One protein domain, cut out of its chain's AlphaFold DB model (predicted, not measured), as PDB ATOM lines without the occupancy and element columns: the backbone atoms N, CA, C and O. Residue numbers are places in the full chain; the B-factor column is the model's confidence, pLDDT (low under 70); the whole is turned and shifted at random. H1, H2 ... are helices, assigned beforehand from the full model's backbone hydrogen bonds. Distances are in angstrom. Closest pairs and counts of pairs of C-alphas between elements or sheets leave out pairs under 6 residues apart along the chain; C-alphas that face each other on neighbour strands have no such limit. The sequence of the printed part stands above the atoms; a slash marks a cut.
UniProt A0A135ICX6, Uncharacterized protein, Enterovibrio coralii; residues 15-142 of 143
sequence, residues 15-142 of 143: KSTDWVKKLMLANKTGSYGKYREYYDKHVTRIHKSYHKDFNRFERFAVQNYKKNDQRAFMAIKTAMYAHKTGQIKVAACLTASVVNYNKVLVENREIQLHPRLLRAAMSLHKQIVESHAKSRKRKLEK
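What this domain is: This is residues 15 to 142 of the 143 residues of an uncharacterized protein of Enterovibrio coralii (UniProt A0A135ICX6). The long helix H7 runs beside H5 and H6 in an up-and-down bundle of three helices, each running against the one before it in the chain; the end of H7 and the last residues, 133 to 142, stick out from the body. On the side of H5 and H6 away from H7, H1 crosses both, with H3 beside H1; H4 folds back along H5, and tiny H2 sits at the corner after H1. The printed part has 128 residues with seven named helices, H1 to H7 along the chain, and no named strand; its class is all helix. It is compact, with a radius of gyration of the C-alphas of 14.5 A and spans of 49 by 35 by 27 A.

How they stand to each other: Start at H7, residues 115 to 140. It touches H6, residues 88 to 107, opposite ways at a tilt of 37 degrees, only just steep; their closest C-alphas, Thr 95 and Ala 121, are 5.4 A apart. With residues 117 to 128 alone, H7 touches H5, residues 67 to 84, closest at C-alphas 76 and 121, 6.1 A. H5 and H6 form a hairpin at a shallow tilt of 22 degrees, with C-alphas 79 and 91 closest at 4.2 A. Look next at H1, residues 15 to 27: it touches H5 about perpendicular, at 89 degrees, closest at C-alphas 19 and 71, 5.1 A. H1 and H7 are apart. H3, residues 36 to 49, touches H1 opposite ways at a shallow tilt of 28 degrees, closest at C-alphas 17 and 44, 6.5 A; from H1, residues 17 to 21 alone take part. H4, residues 51 to 64, touches H5 with residues 57 to 62 alone, closest at C-alphas 61 and 70, 5.2 A. H2, residues 31 to 34, and H1 touch only at the corner, closest at C-alphas 24 and 32, 6.9 A. In H3, H4, H5, H6 and H7 every O i to N i+4 pair is within hydrogen-bond range; in H1 it is 7 of 9, and H2 is too short for such a pair.

Where its parts are: Find C-alpha 115 at (37.002, -62.055, 3.121); from there H7 runs 37.7 A to C-alpha 140 at (29.001, -50.412, 38.102). H6 measures 28.4 A and H5 26.1 A. H1 begins at C-alpha 15, (48.845, -41.524, 2.513).

The domain as a whole: The C-alphas of Arg 109 and Lys 142 are the two farthest apart, 49.4 A. The printed part has no cut and no long link. Mean pLDDT of the printed part is 88.6; residues 136 to 142 are under 70.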
ATOM      1  N   LYS A  15      49.971 -41.318   3.439       83.12
ATOM      2  CA  LYS A  15      48.845 -41.524   2.513       83.12
ATOM      3  C   LYS A  15      47.804 -42.473   3.111       83.12
ATOM      4  O   LYS A  15      46.600 -42.304   2.917       83.12
ATOM      5  N   SER A  16      48.260 -43.430   3.916       81.25
ATOM      6  CA  SER A  16      47.415 -44.301   4.732       81.25
ATOM      7  C   SER A  16      46.490 -43.556   5.702       81.25
ATOM      8  O   SER A  16      45.391 -44.037   5.971       81.25
ATOM      9  N   THR A  17      46.856 -42.368   6.191       87.56
ATOM     10  CA  THR A  17      45.966 -41.526   7.016       87.56
ATOM     11  C   THR A  17      44.739 -41.095   6.221       87.56
ATOM     12  O   THR A  17      43.610 -41.202   6.703       87.56
ATOM     13  N   ASP A  18      44.941 -40.666   4.978       88.31
ATOM     14  CA  ASP A  18      43.847 -40.234   4.109       88.31
ATOM     15  C   ASP A  18      42.992 -41.411   3.656       88.31
ATOM     16  O   ASP A  18      41.780 -41.276   3.501       88.31
ATOM     17  N   TRP A  19      43.597 -42.586   3.473       90.19
ATOM     18  CA  TRP A  19      42.860 -43.816   3.186       90.19
ATOM     19  C   TRP A  19      41.894 -44.175   4.307       90.19
ATOM     20  O   TRP A  19      40.735 -44.482   4.028       90.19
ATOM     21  N   VAL A  20      42.353 -44.089   5.555       89.94
ATOM     22  CA  VAL A  20      41.524 -44.361   6.732       89.94
ATOM     23  C   VAL A  20      40.402 -43.335   6.845       89.94
ATOM     24  O   VAL A  20      39.244 -43.726   6.955       89.94
ATOM     25  N   LYS A  21      40.701 -42.036   6.720       89.94
ATOM     26  CA  LYS A  21      39.676 -40.976   6.748       89.94
ATOM     27  C   LYS A  21      38.632 -41.152   5.642       89.94
ATOM     28  O   LYS A  21      37.436 -41.061   5.899       89.94
ATOM     29  N   LYS A  22      39.064 -41.477   4.417       88.69
ATOM     30  CA  LYS A  22      38.156 -41.770   3.294       88.69
ATOM     31  C   LYS A  22      37.260 -42.971   3.569       88.69
ATOM     32  O   LYS A  22      36.093 -42.937   3.203       88.69
ATOM     33  N   LEU A  23      37.782 -44.012   4.214       88.31
ATOM     34  CA  LEU A  23      36.975 -45.166   4.601       88.31
ATOM     35  C   LEU A  23      35.971 -44.805   5.702       88.31
ATOM     36  O   LEU A  23      34.825 -45.233   5.640       88.31
ATOM     37  N   MET A  24      36.356 -43.976   6.673       87.12
ATOM     38  CA  MET A  24      35.441 -43.522   7.726       87.12
ATOM     39  C   MET A  24      34.291 -42.660   7.189       87.12
ATOM     40  O   MET A  24      33.190 -42.716   7.735       87.12
ATOM     41  N   LEU A  25      34.485 -41.936   6.079       85.12
ATOM     42  CA  LEU A  25      33.396 -41.225   5.395       85.12
ATOM     43  C   LEU A  25      32.276 -42.158   4.913       85.12
ATOM     44  O   LEU A  25      31.144 -41.699   4.783       85.12
ATOM     45  N   ALA A  26      32.535 -43.458   4.725       76.94
ATOM     46  CA  ALA A  26      31.477 -44.434   4.456       76.94
ATOM     47  C   ALA A  26      30.483 -44.577   5.627       76.94
ATOM     48  O   ALA A  26      29.423 -45.169   5.467       76.94
ATOM     49  N   ASN A  27      30.796 -44.031   6.805       76.00
ATOM     50  CA  ASN A  27      29.943 -44.010   7.990       76.00
ATOM     51  C   ASN A  27      29.445 -42.587   8.320       76.00
ATOM     52  O   ASN A  27      29.351 -42.192   9.486       76.00
ATOM     53  N   LYS A  28      29.162 -41.778   7.288       71.12
ATOM     54  CA  LYS A  28      28.766 -40.362   7.427       71.12
ATOM     55  C   LYS A  28      27.500 -40.155   8.270       71.12
ATOM     56  O   LYS A  28      27.373 -39.120   8.911       71.12
ATOM     57  N   THR A  29      26.590 -41.124   8.296       72.56
ATOM     58  CA  THR A  29      25.348 -41.081   9.089       72.56
ATOM     59  C   THR A  29      25.539 -41.532  10.544       72.56
ATOM     60  O   THR A  29      24.663 -41.314  11.378       72.56
ATOM     61  N   GLY A  30      26.685 -42.138  10.870       74.00
ATOM     62  CA  GLY A  30      27.002 -42.660  12.197       74.00
ATOM     63  C   GLY A  30      27.731 -41.668  13.108       74.00
ATOM     64  O   GLY A  30      27.763 -40.456  12.888       74.00
ATOM     65  N   SER A  31      28.374 -42.201  14.155       77.38
ATOM     66  CA  SER A  31      29.131 -41.397  15.129       77.38
ATOM     67  C   SER A  31      30.241 -40.570  14.478       77.38
ATOM     68  O   SER A  31      30.549 -39.481  14.962       77.38
ATOM     69  N   TYR A  32      30.812 -41.056  13.371       84.50
ATOM     70  CA  TYR A  32      31.850 -40.347  12.629       84.50
ATOM     71  C   TYR A  32      31.360 -39.010  12.073       84.50
ATOM     72  O   TYR A  32      32.066 -38.018  12.211       84.50
ATOM     73  N   GLY A  33      30.146 -38.952  11.514       82.88
ATOM     74  CA  GLY A  33      29.584 -37.706  10.989       82.88
ATOM     75  C   GLY A  33      29.434 -36.627  12.059       82.88
ATOM     76  O   GLY A  33      29.777 -35.473  11.823       82.88
ATOM     77  N   LYS A  34      28.991 -37.020  13.260       85.38
ATOM     78  CA  LYS A  34      28.776 -36.104  14.393       85.38
ATOM     79  C   LYS A  34      30.076 -35.629  15.048       85.38
ATOM     80  O   LYS A  34      30.146 -34.497  15.505       85.38
ATOM     81  N   TYR A  35      31.102 -36.481  15.097       87.69
ATOM     82  CA  TYR A  35      32.352 -36.208  15.821       87.69
ATOM     83  C   TYR A  35      33.588 -36.312  14.921       87.69
ATOM     84  O   TYR A  35      34.632 -36.824  15.333       87.69
ATOM     85  N   ARG A  36      33.477 -35.844  13.674       89.56
ATOM     86  CA  ARG A  36      34.512 -36.008  12.645       89.56
ATOM     87  C   ARG A  36      35.885 -35.526  13.100       89.56
ATOM     88  O   ARG A  36      36.856 -36.270  13.007       89.56
ATOM     89  N   GLU A  37      35.959 -34.314  13.641       89.69
ATOM     90  CA  GLU A  37      37.219 -33.715  14.096       89.69
ATOM     91  C   GLU A  37      37.889 -34.537  15.196       89.69
ATOM     92  O   GLU A  37      39.106 -34.733  15.184       89.69
ATOM     93  N   TYR A  38      37.093 -35.078  16.125       91.31
ATOM     94  CA  TYR A  38      37.592 -35.956  17.176       91.31
ATOM     95  C   TYR A  38      38.246 -37.199  16.569       91.31
ATOM     96  O   TYR A  38      39.392 -37.510  16.903       91.31
ATOM     97  N   TYR A  39      37.564 -37.893  15.659       91.75
ATOM     98  CA  TYR A  39      38.105 -39.103  15.043       91.75
ATOM     99  C   TYR A  39      39.328 -38.811  14.168       91.75
ATOM    100  O   TYR A  39      40.358 -39.467  14.325       91.75
ATOM    101  N   ASP A  40      39.261 -37.785  13.319       91.31
ATOM    102  CA  ASP A  40      40.353 -37.405  12.419       91.31
ATOM    103  C   ASP A  40      41.616 -37.015  13.204       91.31
ATOM    104  O   ASP A  40      42.729 -37.407  12.831       91.31
ATOM    105  N   LYS A  41      41.458 -36.299  14.328       92.88
ATOM    106  CA  LYS A  41      42.554 -35.950  15.244       92.88
ATOM    107  C   LYS A  41      43.201 -37.192  15.852       92.88
ATOM    108  O   LYS A  41      44.429 -37.281  15.881       92.88
ATOM    109  N   HIS A  42      42.404 -38.150  16.321       92.81
ATOM    110  CA  HIS A  42      42.917 -39.364  16.957       92.81
ATOM    111  C   HIS A  42      43.600 -40.305  15.960       92.81
ATOM    112  O   HIS A  42      44.699 -40.776  16.242       92.81
ATOM    113  N   VAL A  43      43.030 -40.491  14.766       92.94
ATOM    114  CA  VAL A  43      43.671 -41.248  13.675       92.94
ATOM    115  C   VAL A  43      45.013 -40.616  13.305       92.94
ATOM    116  O   VAL A  43      46.037 -41.297  13.282       92.94
ATOM    117  N   THR A  44      45.038 -39.295  13.104       92.50
ATOM    118  CA  THR A  44      46.273 -38.570  12.770       92.50
ATOM    119  C   THR A  44      47.318 -38.708  13.881       92.50
ATOM    120  O   THR A  44      48.498 -38.909  13.601       92.50
ATOM    121  N   ARG A  45      46.900 -38.632  15.151       92.00
ATOM    122  CA  ARG A  45      47.791 -38.813  16.302       92.00
ATOM    123  C   ARG A  45      48.383 -40.221  16.332       92.00
ATOM    124  O   ARG A  45      49.595 -40.334  16.444       92.00
ATOM    125  N   ILE A  46      47.566 -41.264  16.177       93.12
ATOM    126  CA  ILE A  46      48.032 -42.661  16.150       93.12
ATOM    127  C   ILE A  46      49.062 -42.858  15.032       93.12
ATOM    128  O   ILE A  46      50.146 -43.382  15.279       93.12
ATOM    129  N   HIS A  47      48.769 -42.381  13.823       92.38
ATOM    130  CA  HIS A  47      49.674 -42.518  12.682       92.38
ATOM    131  C   HIS A  47      50.994 -41.771  12.891       92.38
ATOM    132  O   HIS A  47      52.045 -42.272  12.507       92.38
ATOM    133  N   LYS A  48      50.970 -40.598  13.536       90.12
ATOM    134  CA  LYS A  48      52.192 -39.866  13.898       90.12
ATOM    135  C   LYS A  48      52.988 -40.579  14.991       90.12
ATOM    136  O   LYS A  48      54.202 -40.698  14.869       90.12
ATOM    137  N   SER A  49      52.319 -41.079  16.028       91.06
ATOM    138  CA  SER A  49      52.961 -41.792  17.139       91.06
ATOM    139  C   SER A  49      53.625 -43.099  16.701       91.06
ATOM    140  O   SER A  49      54.653 -43.469  17.255       91.06
ATOM    141  N   TYR A  50      53.079 -43.773  15.684       91.31
ATOM    142  CA  TYR A  50      53.576 -45.058  15.181       91.31
ATOM    143  C   TYR A  50      54.003 -44.985  13.706       91.31
ATOM    144  O   TYR A  50      53.842 -45.936  12.944       91.31
ATOM    145  N   HIS A  51      54.560 -43.848  13.286       89.12
ATOM    146  CA  HIS A  51      54.819 -43.528  11.878       89.12
ATOM    147  C   HIS A  51      55.600 -44.608  11.109       89.12
ATOM    148  O   HIS A  51      55.244 -44.945   9.980       89.12
ATOM    149  N   LYS A  52      56.635 -45.202  11.722       90.19
ATOM    150  CA  LYS A  52      57.436 -46.273  11.099       90.19
ATOM    151  C   LYS A  52      56.603 -47.525  10.795       90.19
ATOM    152  O   LYS A  52      56.733 -48.093   9.712       90.19
ATOM    153  N   ASP A  53      55.725 -47.916  11.715       91.31
ATOM    154  CA  ASP A  53      54.857 -49.083  11.548       91.31
ATOM    155  C   ASP A  53      53.848 -48.838  10.429       91.31
ATOM    156  O   ASP A  53      53.692 -49.668   9.535       91.31
ATOM    157  N   PHE A  54      53.215 -47.661  10.423       92.56
ATOM    158  CA  PHE A  54      52.240 -47.299   9.395       92.56
ATOM    159  C   PHE A  54      52.869 -47.164   8.004       92.56
ATOM    160  O   PHE A  54      52.251 -47.599   7.036       92.56
ATOM    161  N   ASN A  55      54.115 -46.696   7.897       91.94
ATOM    162  CA  ASN A  55      54.881 -46.755   6.647       91.94
ATOM    163  C   ASN A  55      55.087 -48.192   6.154       91.94
ATOM    164  O   ASN A  55      54.902 -48.486   4.972       91.94
ATOM    165  N   ARG A  56      55.460 -49.111   7.051       92.94
ATOM    166  CA  ARG A  56      55.637 -50.527   6.701       92.94
ATOM    167  C   ARG A  56      54.316 -51.163   6.271       92.94
ATOM    168  O   ARG A  56      54.283 -51.879   5.274       92.94
ATOM    169  N   PHE A  57      53.237 -50.893   7.000       94.69
ATOM    170  CA  PHE A  57      51.902 -51.382   6.665       94.69
ATOM    171  C   PHE A  57      51.408 -50.826   5.333       94.69
ATOM    172  O   PHE A  57      50.826 -51.576   4.560       94.69
ATOM    173  N   GLU A  58      51.678 -49.557   5.036       92.12
ATOM    174  CA  GLU A  58      51.317 -48.945   3.761       92.12
ATOM    175  C   GLU A  58      52.036 -49.625   2.591       92.12
ATOM    176  O   GLU A  58      51.381 -50.051   1.641       92.12
ATOM    177  N   ARG A  59      53.357 -49.827   2.690       92.75
ATOM    178  CA  ARG A  59      54.133 -50.566   1.675       92.75
ATOM    179  C   ARG A  59      53.600 -51.983   1.477       92.75
ATOM    180  O   ARG A  59      53.379 -52.403   0.344       92.75
ATOM    181  N   PHE A  60      53.333 -52.691   2.574       94.25
ATOM    182  CA  PHE A  60      52.742 -54.026   2.523       94.25
ATOM    183  C   PHE A  60      51.367 -54.011   1.843       94.25
ATOM    184  O   PHE A  60      51.085 -54.861   1.002       94.25
ATOM    185  N   ALA A  61      50.516 -53.037   2.168       93.44
ATOM    186  CA  ALA A  61      49.179 -52.935   1.605       93.44
ATOM    187  C   ALA A  61      49.212 -52.689   0.094       93.44
ATOM    188  O   ALA A  61      48.472 -53.335  -0.642       93.44
ATOM    189  N   VAL A  62      50.089 -51.794  -0.369       93.69
ATOM    190  CA  VAL A  62      50.264 -51.502  -1.800       93.69
ATOM    191  C   VAL A  62      50.685 -52.748  -2.578       93.69
ATOM    192  O   VAL A  62      50.190 -52.962  -3.678       93.69
ATOM    193  N   GLN A  63      51.553 -53.579  -1.999       93.31
ATOM    194  CA  GLN A  63      52.048 -54.795  -2.646       93.31
ATOM    195  C   GLN A  63      51.017 -55.932  -2.683       93.31
ATOM    196  O   GLN A  63      51.015 -56.716  -3.624       93.31
ATOM    197  N   ASN A  64      50.157 -56.044  -1.664       92.94
ATOM    198  CA  ASN A  64      49.345 -57.250  -1.448       92.94
ATOM    199  C   ASN A  64      47.843 -57.065  -1.706       92.94
ATOM    200  O   ASN A  64      47.114 -58.053  -1.782       92.94
ATOM    201  N   TYR A  65      47.351 -55.827  -1.799       92.69
ATOM    202  CA  TYR A  65      45.916 -55.547  -1.822       92.69
ATOM    203  C   TYR A  65      45.514 -54.568  -2.923       92.69
ATOM    204  O   TYR A  65      46.273 -53.679  -3.306       92.69
ATOM    205  N   LYS A  66      44.263 -54.684  -3.387       91.19
ATOM    206  CA  LYS A  66      43.621 -53.701  -4.276       91.19
ATOM    207  C   LYS A  66      43.231 -52.439  -3.500       91.19
ATOM    208  O   LYS A  66      43.152 -52.448  -2.278       91.19
ATOM    209  N   LYS A  67      42.920 -51.344  -4.199       87.56
ATOM    210  CA  LYS A  67      42.668 -50.011  -3.606       87.56
ATOM    211  C   LYS A  67      41.651 -49.996  -2.448       87.56
ATOM    212  O   LYS A  67      41.878 -49.303  -1.459       87.56
ATOM    213  N   ASN A  68      40.549 -50.741  -2.548       89.19
ATOM    214  CA  ASN A  68      39.533 -50.810  -1.487       89.19
ATOM    215  C   ASN A  68      40.030 -51.632  -0.286       89.19
ATOM    216  O   ASN A  68      39.914 -51.194   0.861       89.19
ATOM    217  N   ASP A  69      40.693 -52.755  -0.556       92.19
ATOM    218  CA  ASP A  69      41.310 -53.616   0.455       92.19
ATOM    219  C   ASP A  69      42.485 -52.939   1.173       92.19
ATOM    220  O   ASP A  69      42.649 -53.115   2.375       92.19
ATOM    221  N   GLN A  70      43.260 -52.098   0.482       93.50
ATOM    222  CA  GLN A  70      44.318 -51.273   1.076       93.50
ATOM    223  C   GLN A  70      43.749 -50.358   2.163       93.50
ATOM    224  O   GLN A  70      44.285 -50.286   3.271       93.50
ATOM    225  N   ARG A  71      42.628 -49.682   1.870       93.31
ATOM    226  CA  ARG A  71      41.943 -48.807   2.833       93.31
ATOM    227  C   ARG A  71      41.433 -49.606   4.026       93.31
ATOM    228  O   ARG A  71      41.658 -49.197   5.164       93.31
ATOM    229  N   ALA A  72      40.794 -50.748   3.773       93.81
ATOM    230  CA  ALA A  72      40.283 -51.625   4.821       93.81
ATOM    231  C   ALA A  72      41.408 -52.171   5.711       93.81
ATOM    232  O   ALA A  72      41.314 -52.104   6.934       93.81
ATOM    233  N   PHE A  73      42.506 -52.636   5.115       95.81
ATOM    234  CA  PHE A  73      43.680 -53.115   5.835       95.81
ATOM    235  C   PHE A  73      44.270 -52.030   6.741       95.81
ATOM    236  O   PHE A  73      44.474 -52.272   7.934       95.81
ATOM    237  N   MET A  74      44.479 -50.817   6.215       95.62
ATOM    238  CA  MET A  74      44.988 -49.705   7.021       95.62
ATOM    239  C   MET A  74      44.017 -49.323   8.141       95.62
ATOM    240  O   MET A  74      44.456 -49.096   9.268       95.62
ATOM    241  N   ALA A  75      42.705 -49.322   7.891       95.06
ATOM    242  CA  ALA A  75      41.703 -49.050   8.922       95.06
ATOM    243  C   ALA A  75      41.712 -50.108  10.038       95.06
ATOM    244  O   ALA A  75      41.660 -49.747  11.214       95.06
ATOM    245  N   ILE A  76      41.867 -51.393   9.700       95.56
ATOM    246  CA  ILE A  76      41.997 -52.483  10.680       95.56
ATOM    247  C   ILE A  76      43.263 -52.300  11.521       95.56
ATOM    248  O   ILE A  76      43.194 -52.363  12.748       95.56
ATOM    249  N   LYS A  77      44.415 -52.015  10.900       96.50
ATOM    250  CA  LYS A  77      45.661 -51.753  11.642       96.50
ATOM    251  C   LYS A  77      45.523 -50.540  12.555       96.50
ATOM    252  O   LYS A  77      45.876 -50.617  13.727       96.50
ATOM    253  N   THR A  78      44.912 -49.467  12.069       95.38
ATOM    254  CA  THR A  78      44.624 -48.280  12.886       95.38
ATOM    255  C   THR A  78      43.735 -48.623  14.076       95.38
ATOM    256  O   THR A  78      44.024 -48.206  15.195       95.38
ATOM    257  N   ALA A  79      42.701 -49.439  13.869       95.12
ATOM    258  CA  ALA A  79      41.815 -49.882  14.936       95.12
ATOM    259  C   ALA A  79      42.543 -50.735  15.985       95.12
ATOM    260  O   ALA A  79      42.297 -50.561  17.176       95.12
ATOM    261  N   MET A  80      43.478 -51.601  15.574       94.75
ATOM    262  CA  MET A  80      44.302 -52.381  16.507       94.75
ATOM    263  C   MET A  80      45.153 -51.476  17.409       94.75
ATOM    264  O   MET A  80      45.204 -51.687  18.620       94.75
ATOM    265  N   TYR A  81      45.786 -50.440  16.851       94.94
ATOM    266  CA  TYR A  81      46.582 -49.488  17.637       94.94
ATOM    267  C   TYR A  81      45.705 -48.569  18.497       94.94
ATOM    268  O   TYR A  81      46.051 -48.280  19.644       94.94
ATOM    269  N   ALA A  82      44.539 -48.154  17.996       93.06
ATOM    270  CA  ALA A  82      43.548 -47.424  18.786       93.06
ATOM    271  C   ALA A  82      43.085 -48.254  19.995       93.06
ATOM    272  O   ALA A  82      43.045 -47.750  21.112       93.06
ATOM    273  N   HIS A  83      42.815 -49.547  19.795       92.88
ATOM    274  CA  HIS A  83      42.453 -50.465  20.872       92.88
ATOM    275  C   HIS A  83      43.595 -50.625  21.887       92.88
ATOM    276  O   HIS A  83      43.374 -50.465  23.085       92.88
ATOM    277  N   LYS A  84      44.833 -50.834  21.413       90.62
ATOM    278  CA  LYS A  84      46.034 -50.938  22.263       90.62
ATOM    279  C   LYS A  84      46.271 -49.689  23.121       90.62
ATOM    280  O   LYS A  84      46.755 -49.799  24.238       90.62
ATOM    281  N   THR A  85      45.926 -48.511  22.606       90.25
ATOM    282  CA  THR A  85      46.076 -47.222  23.305       90.25
ATOM    283  C   THR A  85      44.849 -46.827  24.137       90.25
ATOM    284  O   THR A  85      44.768 -45.693  24.602       90.25
ATOM    285  N   GLY A  86      43.876 -47.728  24.321       87.06
ATOM    286  CA  GLY A  86      42.674 -47.476  25.123       87.06
ATOM    287  C   GLY A  86      41.635 -46.570  24.450       87.06
ATOM    288  O   GLY A  86      40.630 -46.209  25.059       87.06
ATOM    289  N   GLN A  87      41.820 -46.218  23.174       90.19
ATOM    290  CA  GLN A  87      40.891 -45.393  22.401       90.19
ATOM    291  C   GLN A  87      39.753 -46.245  21.820       90.19
ATOM    292  O   GLN A  87      39.565 -46.349  20.606       90.19
ATOM    293  N   ILE A  88      38.965 -46.851  22.708       89.94
ATOM    294  CA  ILE A  88      37.921 -47.832  22.370       89.94
ATOM    295  C   ILE A  88      36.890 -47.263  21.387       89.94
ATOM    296  O   ILE A  88      36.549 -47.914  20.401       89.94
ATOM    297  N   LYS A  89      36.440 -46.016  21.591       90.00
ATOM    298  CA  LYS A  89      35.469 -45.351  20.700       90.00
ATOM    299  C   LYS A  89      36.001 -45.193  19.272       90.00
ATOM    300  O   LYS A  89      35.240 -45.339  18.317       90.00
ATOM    301  N   VAL A  90      37.294 -44.899  19.123       91.50
ATOM    302  CA  VAL A  90      37.965 -44.746  17.820       91.50
ATOM    303  C   VAL A  90      38.111 -46.107  17.148       91.50
ATOM    304  O   VAL A  90      37.738 -46.257  15.987       91.50
ATOM    305  N   ALA A  91      38.556 -47.121  17.894       92.94
ATOM    306  CA  ALA A  91      38.687 -48.488  17.397       92.94
ATOM    307  C   ALA A  91      37.338 -49.077  16.932       92.94
ATOM    308  O   ALA A  91      37.251 -49.673  15.854       92.94
ATOM    309  N   ALA A  92      36.270 -48.862  17.709       91.19
ATOM    310  CA  ALA A  92      34.915 -49.294  17.369       91.19
ATOM    311  C   ALA A  92      34.398 -48.599  16.103       91.19
ATOM    312  O   ALA A  92      33.852 -49.249  15.218       91.19
ATOM    313  N   CYS A  93      34.611 -47.284  15.987       91.69
ATOM    314  CA  CYS A  93      34.181 -46.518  14.820       91.69
ATOM    315  C   CYS A  93      34.912 -46.961  13.543       91.69
ATOM    316  O   CYS A  93      34.281 -47.136  12.502       91.69
ATOM    317  N   LEU A  94      36.222 -47.206  13.624       93.44
ATOM    318  CA  LEU A  94      37.025 -47.692  12.500       93.44
ATOM    319  C   LEU A  94      36.559 -49.067  12.014       93.44
ATOM    320  O   LEU A  94      36.300 -49.244  10.827       93.44
ATOM    321  N   THR A  95      36.405 -50.026  12.926       93.62
ATOM    322  CA  THR A  95      35.948 -51.383  12.580       93.62
ATOM    323  C   THR A  95      34.520 -51.393  12.038       93.62
ATOM    324  O   THR A  95      34.268 -52.035  11.019       93.62
ATOM    325  N   ALA A  96      33.610 -50.621  12.638       91.44
ATOM    326  CA  ALA A  96      32.252 -50.449  12.126       91.44
ATOM    327  C   ALA A  96      32.245 -49.825  10.724       91.44
ATOM    328  O   ALA A  96      31.473 -50.245   9.868       91.44
ATOM    329  N   SER A  97      33.141 -48.869  10.457       91.81
ATOM    330  CA  SER A  97      33.257 -48.248   9.132       91.81
ATOM    331  C   SER A  97      33.729 -49.244   8.071       91.81
ATOM    332  O   SER A  97      33.243 -49.188   6.950       91.81
ATOM    333  N   VAL A  98      34.615 -50.191   8.410       93.88
ATOM    334  CA  VAL A  98      35.040 -51.257   7.479       93.88
ATOM    335  C   VAL A  98      33.876 -52.192   7.146       93.88
ATOM    336  O   VAL A  98      33.659 -52.508   5.978       93.88
ATOM    337  N   VAL A  99      33.103 -52.602   8.156       92.31
ATOM    338  CA  VAL A  99      31.920 -53.455   7.960       92.31
ATOM    339  C   VAL A  99      30.858 -52.732   7.130       92.31
ATOM    340  O   VAL A  99      30.348 -53.301   6.165       92.31
ATOM    341  N   ASN A 100      30.567 -51.467   7.451       91.31
ATOM    342  CA  ASN A 100      29.595 -50.671   6.707       91.31
ATOM    343  C   ASN A 100      30.047 -50.425   5.267       91.31
ATOM    344  O   ASN A 100      29.250 -50.528   4.345       91.31
ATOM    345  N   TYR A 101      31.338 -50.162   5.056       92.56
ATOM    346  CA  TYR A 101      31.880 -49.998   3.715       92.56
ATOM    347  C   TYR A 101      31.697 -51.265   2.875       92.56
ATOM    348  O   TYR A 101      31.252 -51.170   1.737       92.56
ATOM    349  N   ASN A 102      31.938 -52.455   3.440       92.00
ATOM    350  CA  ASN A 102      31.646 -53.700   2.727       92.00
ATOM    351  C   ASN A 102      30.155 -53.849   2.404       92.00
ATOM    352  O   ASN A 102      29.817 -54.293   1.313       92.00
ATOM    353  N   LYS A 103      29.270 -53.467   3.330       90.31
ATOM    354  CA  LYS A 103      27.821 -53.484   3.098       90.31
ATOM    355  C   LYS A 103      27.433 -52.588   1.915       90.31
ATOM    356  O   LYS A 103      26.733 -53.053   1.025       90.31
ATOM    357  N   VAL A 104      27.966 -51.367   1.858       90.25
ATOM    358  CA  VAL A 104      27.753 -50.437   0.735       90.25
ATOM    359  C   VAL A 104      28.271 -51.020  -0.585       90.25
ATOM    360  O   VAL A 104      27.597 -50.916  -1.601       90.25
ATOM    361  N   LEU A 105      29.437 -51.679  -0.586       90.88
ATOM    362  CA  LEU A 105      29.953 -52.347  -1.790       90.88
ATOM    363  C   LEU A 105      29.005 -53.453  -2.277       90.88
ATOM    364  O   LEU A 105      28.767 -53.566  -3.475       90.88
ATOM    365  N   VAL A 106      28.435 -54.240  -1.358       91.44
ATOM    366  CA  VAL A 106      27.443 -55.278  -1.685       91.44
ATOM    367  C   VAL A 106      26.174 -54.661  -2.272       91.44
ATOM    368  O   VAL A 106      25.704 -55.121  -3.311       91.44
ATOM    369  N   GLU A 107      25.641 -53.615  -1.638       91.19
ATOM    370  CA  GLU A 107      24.442 -52.899  -2.098       91.19
ATOM    371  C   GLU A 107      24.642 -52.311  -3.504       91.19
ATOM    372  O   GLU A 107      23.771 -52.439  -4.362       91.19
ATOM    373  N   ASN A 108      25.832 -51.768  -3.776       92.19
ATOM    374  CA  ASN A 108      26.199 -51.191  -5.069       92.19
ATOM    375  C   ASN A 108      26.636 -52.228  -6.120       92.19
ATOM    376  O   ASN A 108      26.999 -51.843  -7.231       92.19
ATOM    377  N   ARG A 109      26.626 -53.533  -5.800       91.00
ATOM    378  CA  ARG A 109      27.136 -54.621  -6.664       91.00
ATOM    379  C   ARG A 109      28.606 -54.440  -7.077       91.00
ATOM    380  O   ARG A 109      29.031 -54.905  -8.133       91.00
ATOM    381  N   GLU A 110      29.390 -53.779  -6.234       90.88
ATOM    382  CA  GLU A 110      30.830 -53.616  -6.406       90.88
ATOM    383  C   GLU A 110      31.604 -54.817  -5.841       90.88
ATOM    384  O   GLU A 110      31.091 -55.648  -5.087       90.88
ATOM    385  N   ILE A 111      32.893 -54.899  -6.187       89.69
ATOM    386  CA  ILE A 111      33.795 -55.914  -5.636       89.69
ATOM    387  C   ILE A 111      33.889 -55.722  -4.120       89.69
ATOM    388  O   ILE A 111      34.371 -54.695  -3.639       89.69
ATOM    389  N   GLN A 112      33.456 -56.745  -3.386       91.19
ATOM    390  CA  GLN A 112      33.509 -56.789  -1.929       91.19
ATOM    391  C   GLN A 112      34.949 -56.761  -1.408       91.19
ATOM    392  O   GLN A 112      35.900 -57.108  -2.113       91.19
ATOM    393  N   LEU A 113      35.103 -56.392  -0.137       92.75
ATOM    394  CA  LEU A 113      36.389 -56.493   0.539       92.75
ATOM    395  C   LEU A 113      36.841 -57.948   0.632       92.75
ATOM    396  O   LEU A 113      36.037 -58.871   0.793       92.75
ATOM    397  N   HIS A 114      38.154 -58.146   0.629       94.19
ATOM    398  CA  HIS A 114      38.743 -59.463   0.791       94.19
ATOM    399  C   HIS A 114      38.201 -60.157   2.066       94.19
ATOM    400  O   HIS A 114      38.326 -59.598   3.165       94.19
ATOM    401  N   PRO A 115      37.691 -61.406   1.997       92.88
ATOM    402  CA  PRO A 115      37.002 -62.055   3.121       92.88
ATOM    403  C   PRO A 115      37.824 -62.125   4.413       92.88
ATOM    404  O   PRO A 115      37.296 -61.964   5.513       92.88
ATOM    405  N   ARG A 116      39.146 -62.321   4.298       94.19
ATOM    406  CA  ARG A 116      40.070 -62.301   5.451       94.19
ATOM    407  C   ARG A 116      40.091 -60.951   6.174       94.19
ATOM    408  O   ARG A 116      40.155 -60.937   7.400       94.19
ATOM    409  N   LEU A 117      40.030 -59.838   5.440       93.81
ATOM    410  CA  LEU A 117      40.005 -58.496   6.026       93.81
ATOM    411  C   LEU A 117      38.668 -58.241   6.717       93.81
ATOM    412  O   LEU A 117      38.649 -57.755   7.845       93.81
ATOM    413  N   LEU A 118      37.562 -58.649   6.091       94.00
ATOM    414  CA  LEU A 118      36.236 -58.525   6.690       94.00
ATOM    415  C   LEU A 118      36.121 -59.335   7.990       94.00
ATOM    416  O   LEU A 118      35.719 -58.793   9.018       94.00
ATOM    417  N   ARG A 119      36.552 -60.605   7.986       94.25
ATOM    418  CA  ARG A 119      36.569 -61.448   9.195       94.25
ATOM    419  C   ARG A 119      37.439 -60.847  10.298       94.25
ATOM    420  O   ARG A 119      37.026 -60.838  11.454       94.25
ATOM    421  N   ALA A 120      38.613 -60.317   9.948       93.06
ATOM    422  CA  ALA A 120      39.485 -59.643  10.907       93.06
ATOM    423  C   ALA A 120      38.811 -58.402  11.513       93.06
ATOM    424  O   ALA A 120      38.851 -58.219  12.728       93.06
ATOM    425  N   ALA A 121      38.147 -57.581  10.692       93.81
ATOM    426  CA  ALA A 121      37.413 -56.411  11.160       93.81
ATOM    427  C   ALA A 121      36.255 -56.789  12.096       93.81
ATOM    428  O   ALA A 121      36.116 -56.186  13.156       93.81
ATOM    429  N   MET A 122      35.461 -57.806  11.744       93.69
ATOM    430  CA  MET A 122      34.345 -58.285  12.571       93.69
ATOM    431  C   MET A 122      34.821 -58.889  13.895       93.69
ATOM    432  O   MET A 122      34.263 -58.579  14.947       93.69
ATOM    433  N   SER A 123      35.866 -59.721  13.862       94.12
ATOM    434  CA  SER A 123      36.459 -60.313  15.064       94.12
ATOM    435  C   SER A 123      36.983 -59.231  16.009       94.12
ATOM    436  O   SER A 123      36.648 -59.231  17.194       94.12
ATOM    437  N   LEU A 124      37.715 -58.250  15.470       92.88
ATOM    438  CA  LEU A 124      38.208 -57.114  16.243       92.88
ATOM    439  C   LEU A 124      37.051 -56.273  16.803       92.88
ATOM    440  O   LEU A 124      37.084 -55.889  17.968       92.88
ATOM    441  N   HIS A 125      36.006 -56.017  16.010       92.69
ATOM    442  CA  HIS A 125      34.827 -55.281  16.466       92.69
ATOM    443  C   HIS A 125      34.148 -55.977  17.650       92.69
ATOM    444  O   HIS A 125      33.869 -55.341  18.665       92.69
ATOM    445  N   LYS A 126      33.947 -57.296  17.553       92.19
ATOM    446  CA  LYS A 126      33.373 -58.110  18.629       92.19
ATOM    447  C   LYS A 126      34.221 -58.029  19.903       92.19
ATOM    448  O   LYS A 126      33.683 -57.742  20.969       92.19
ATOM    449  N   GLN A 127      35.544 -58.168  19.789       90.38
ATOM    450  CA  GLN A 127      36.468 -58.025  20.924       90.38
ATOM    451  C   GLN A 127      36.387 -56.636  21.585       90.38
ATOM    452  O   GLN A 127      36.392 -56.522  22.814       90.38
ATOM    453  N   ILE A 128      36.281 -55.570  20.789       89.81
ATOM    454  CA  ILE A 128      36.145 -54.191  21.280       89.81
ATOM    455  C   ILE A 128      34.826 -54.007  22.048       89.81
ATOM    456  O   ILE A 128      34.812 -53.412  23.126       89.81
ATOM    457  N   VAL A 129      33.716 -54.526  21.522       86.88
ATOM    458  CA  VAL A 129      32.399 -54.418  22.171       86.88
ATOM    459  C   VAL A 129      32.367 -55.213  23.480       86.88
ATOM    460  O   VAL A 129      31.933 -54.690  24.506       86.88
ATOM    461  N   GLU A 130      32.882 -56.443  23.476       85.81
ATOM    462  CA  GLU A 130      32.925 -57.301  24.665       85.81
ATOM    463  C   GLU A 130      33.824 -56.732  25.770       85.81
ATOM    464  O   GLU A 130      33.441 -56.721  26.942       85.81
ATOM    465  N   SER A 131      35.012 -56.231  25.415       81.19
ATOM    466  CA  SER A 131      35.930 -55.612  26.382       81.19
ATOM    467  C   SER A 131      35.326 -54.355  27.014       81.19
ATOM    468  O   SER A 131      35.410 -54.173  28.232       81.19
ATOM    469  N   HIS A 132      34.638 -53.529  26.221       79.75
ATOM    470  CA  HIS A 132      33.947 -52.343  26.720       79.75
ATOM    471  C   HIS A 132      32.762 -52.696  27.635       79.75
ATOM    472  O   HIS A 132      32.593 -52.080  28.689       79.75
ATOM    473  N   ALA A 133      31.967 -53.711  27.282       76.12
ATOM    474  CA  ALA A 133      30.855 -54.179  28.110       76.12
ATOM    475  C   ALA A 133      31.338 -54.697  29.476       76.12
ATOM    476  O   ALA A 133      30.800 -54.304  30.515       76.12
ATOM    477  N   LYS A 134      32.405 -55.508  29.493       73.50
ATOM    478  CA  LYS A 134      33.021 -56.018  30.732       73.50
ATOM    479  C   LYS A 134      33.599 -54.896  31.597       73.50
ATOM    480  O   LYS A 134      33.430 -54.915  32.815       73.50
ATOM    481  N   SER A 135      34.249 -53.904  30.983       71.06
ATOM    482  CA  SER A 135      34.773 -52.730  31.694       71.06
ATOM    483  C   SER A 135      33.658 -51.914  32.357       71.06
ATOM    484  O   SER A 135      33.788 -51.533  33.520       71.06
ATOM    485  N   ARG A 136      32.529 -51.704  31.664       69.81
ATOM    486  CA  ARG A 136      31.373 -50.979  32.211       69.81
ATOM    487  C   ARG A 136      30.717 -51.729  33.370       69.81
ATOM    488  O   ARG A 136      30.422 -51.103  34.383       69.81
ATOM    489  N   LYS A 137      30.540 -53.049  33.244       67.62
ATOM    490  CA  LYS A 137      29.964 -53.894  34.303       67.62
ATOM    491  C   LYS A 137      30.798 -53.830  35.590       67.62
ATOM    492  O   LYS A 137      30.262 -53.502  36.638       67.62
ATOM    493  N   ARG A 138      32.125 -53.970  35.484       64.62
ATOM    494  CA  ARG A 138      33.047 -53.838  36.630       64.62
ATOM    495  C   ARG A 138      33.049 -52.453  37.281       64.62
ATOM    496  O   ARG A 138      33.375 -52.340  38.454       64.62
ATOM    497  N   LYS A 139      32.765 -51.393  36.518       67.00
ATOM    498  CA  LYS A 139      32.684 -50.027  37.055       67.00
ATOM    499  C   LYS A 139      31.384 -49.797  37.830       67.00
ATOM    500  O   LYS A 139      31.399 -49.038  38.784       67.00
ATOM    501  N   LEU A 140      30.297 -50.452  37.419       63.44
ATOM    502  CA  LEU A 140      29.001 -50.412  38.102       63.44
ATOM    503  C   LEU A 140      28.981 -51.277  39.369       63.44
ATOM    504  O   LEU A 140      28.345 -50.896  40.330       63.44
ATOM    505  N   GLU A 141      29.703 -52.399  39.393       59.97
ATOM    506  CA  GLU A 141      29.822 -53.269  40.581       59.97
ATOM    507  C   GLU A 141      30.702 -52.677  41.701       59.97
ATOM    508  O   GLU A 141      30.733 -53.210  42.805       59.97
ATOM    509  N   LYS A 142      31.464 -51.615  41.410       59.53
ATOM    510  CA  LYS A 142      32.373 -50.940  42.356       59.53
ATOM    511  C   LYS A 142      31.882 -49.562  42.813       59.53
ATOM    512  O   LYS A 142      32.594 -48.918  43.581       59.53
TER     513      LYS A 142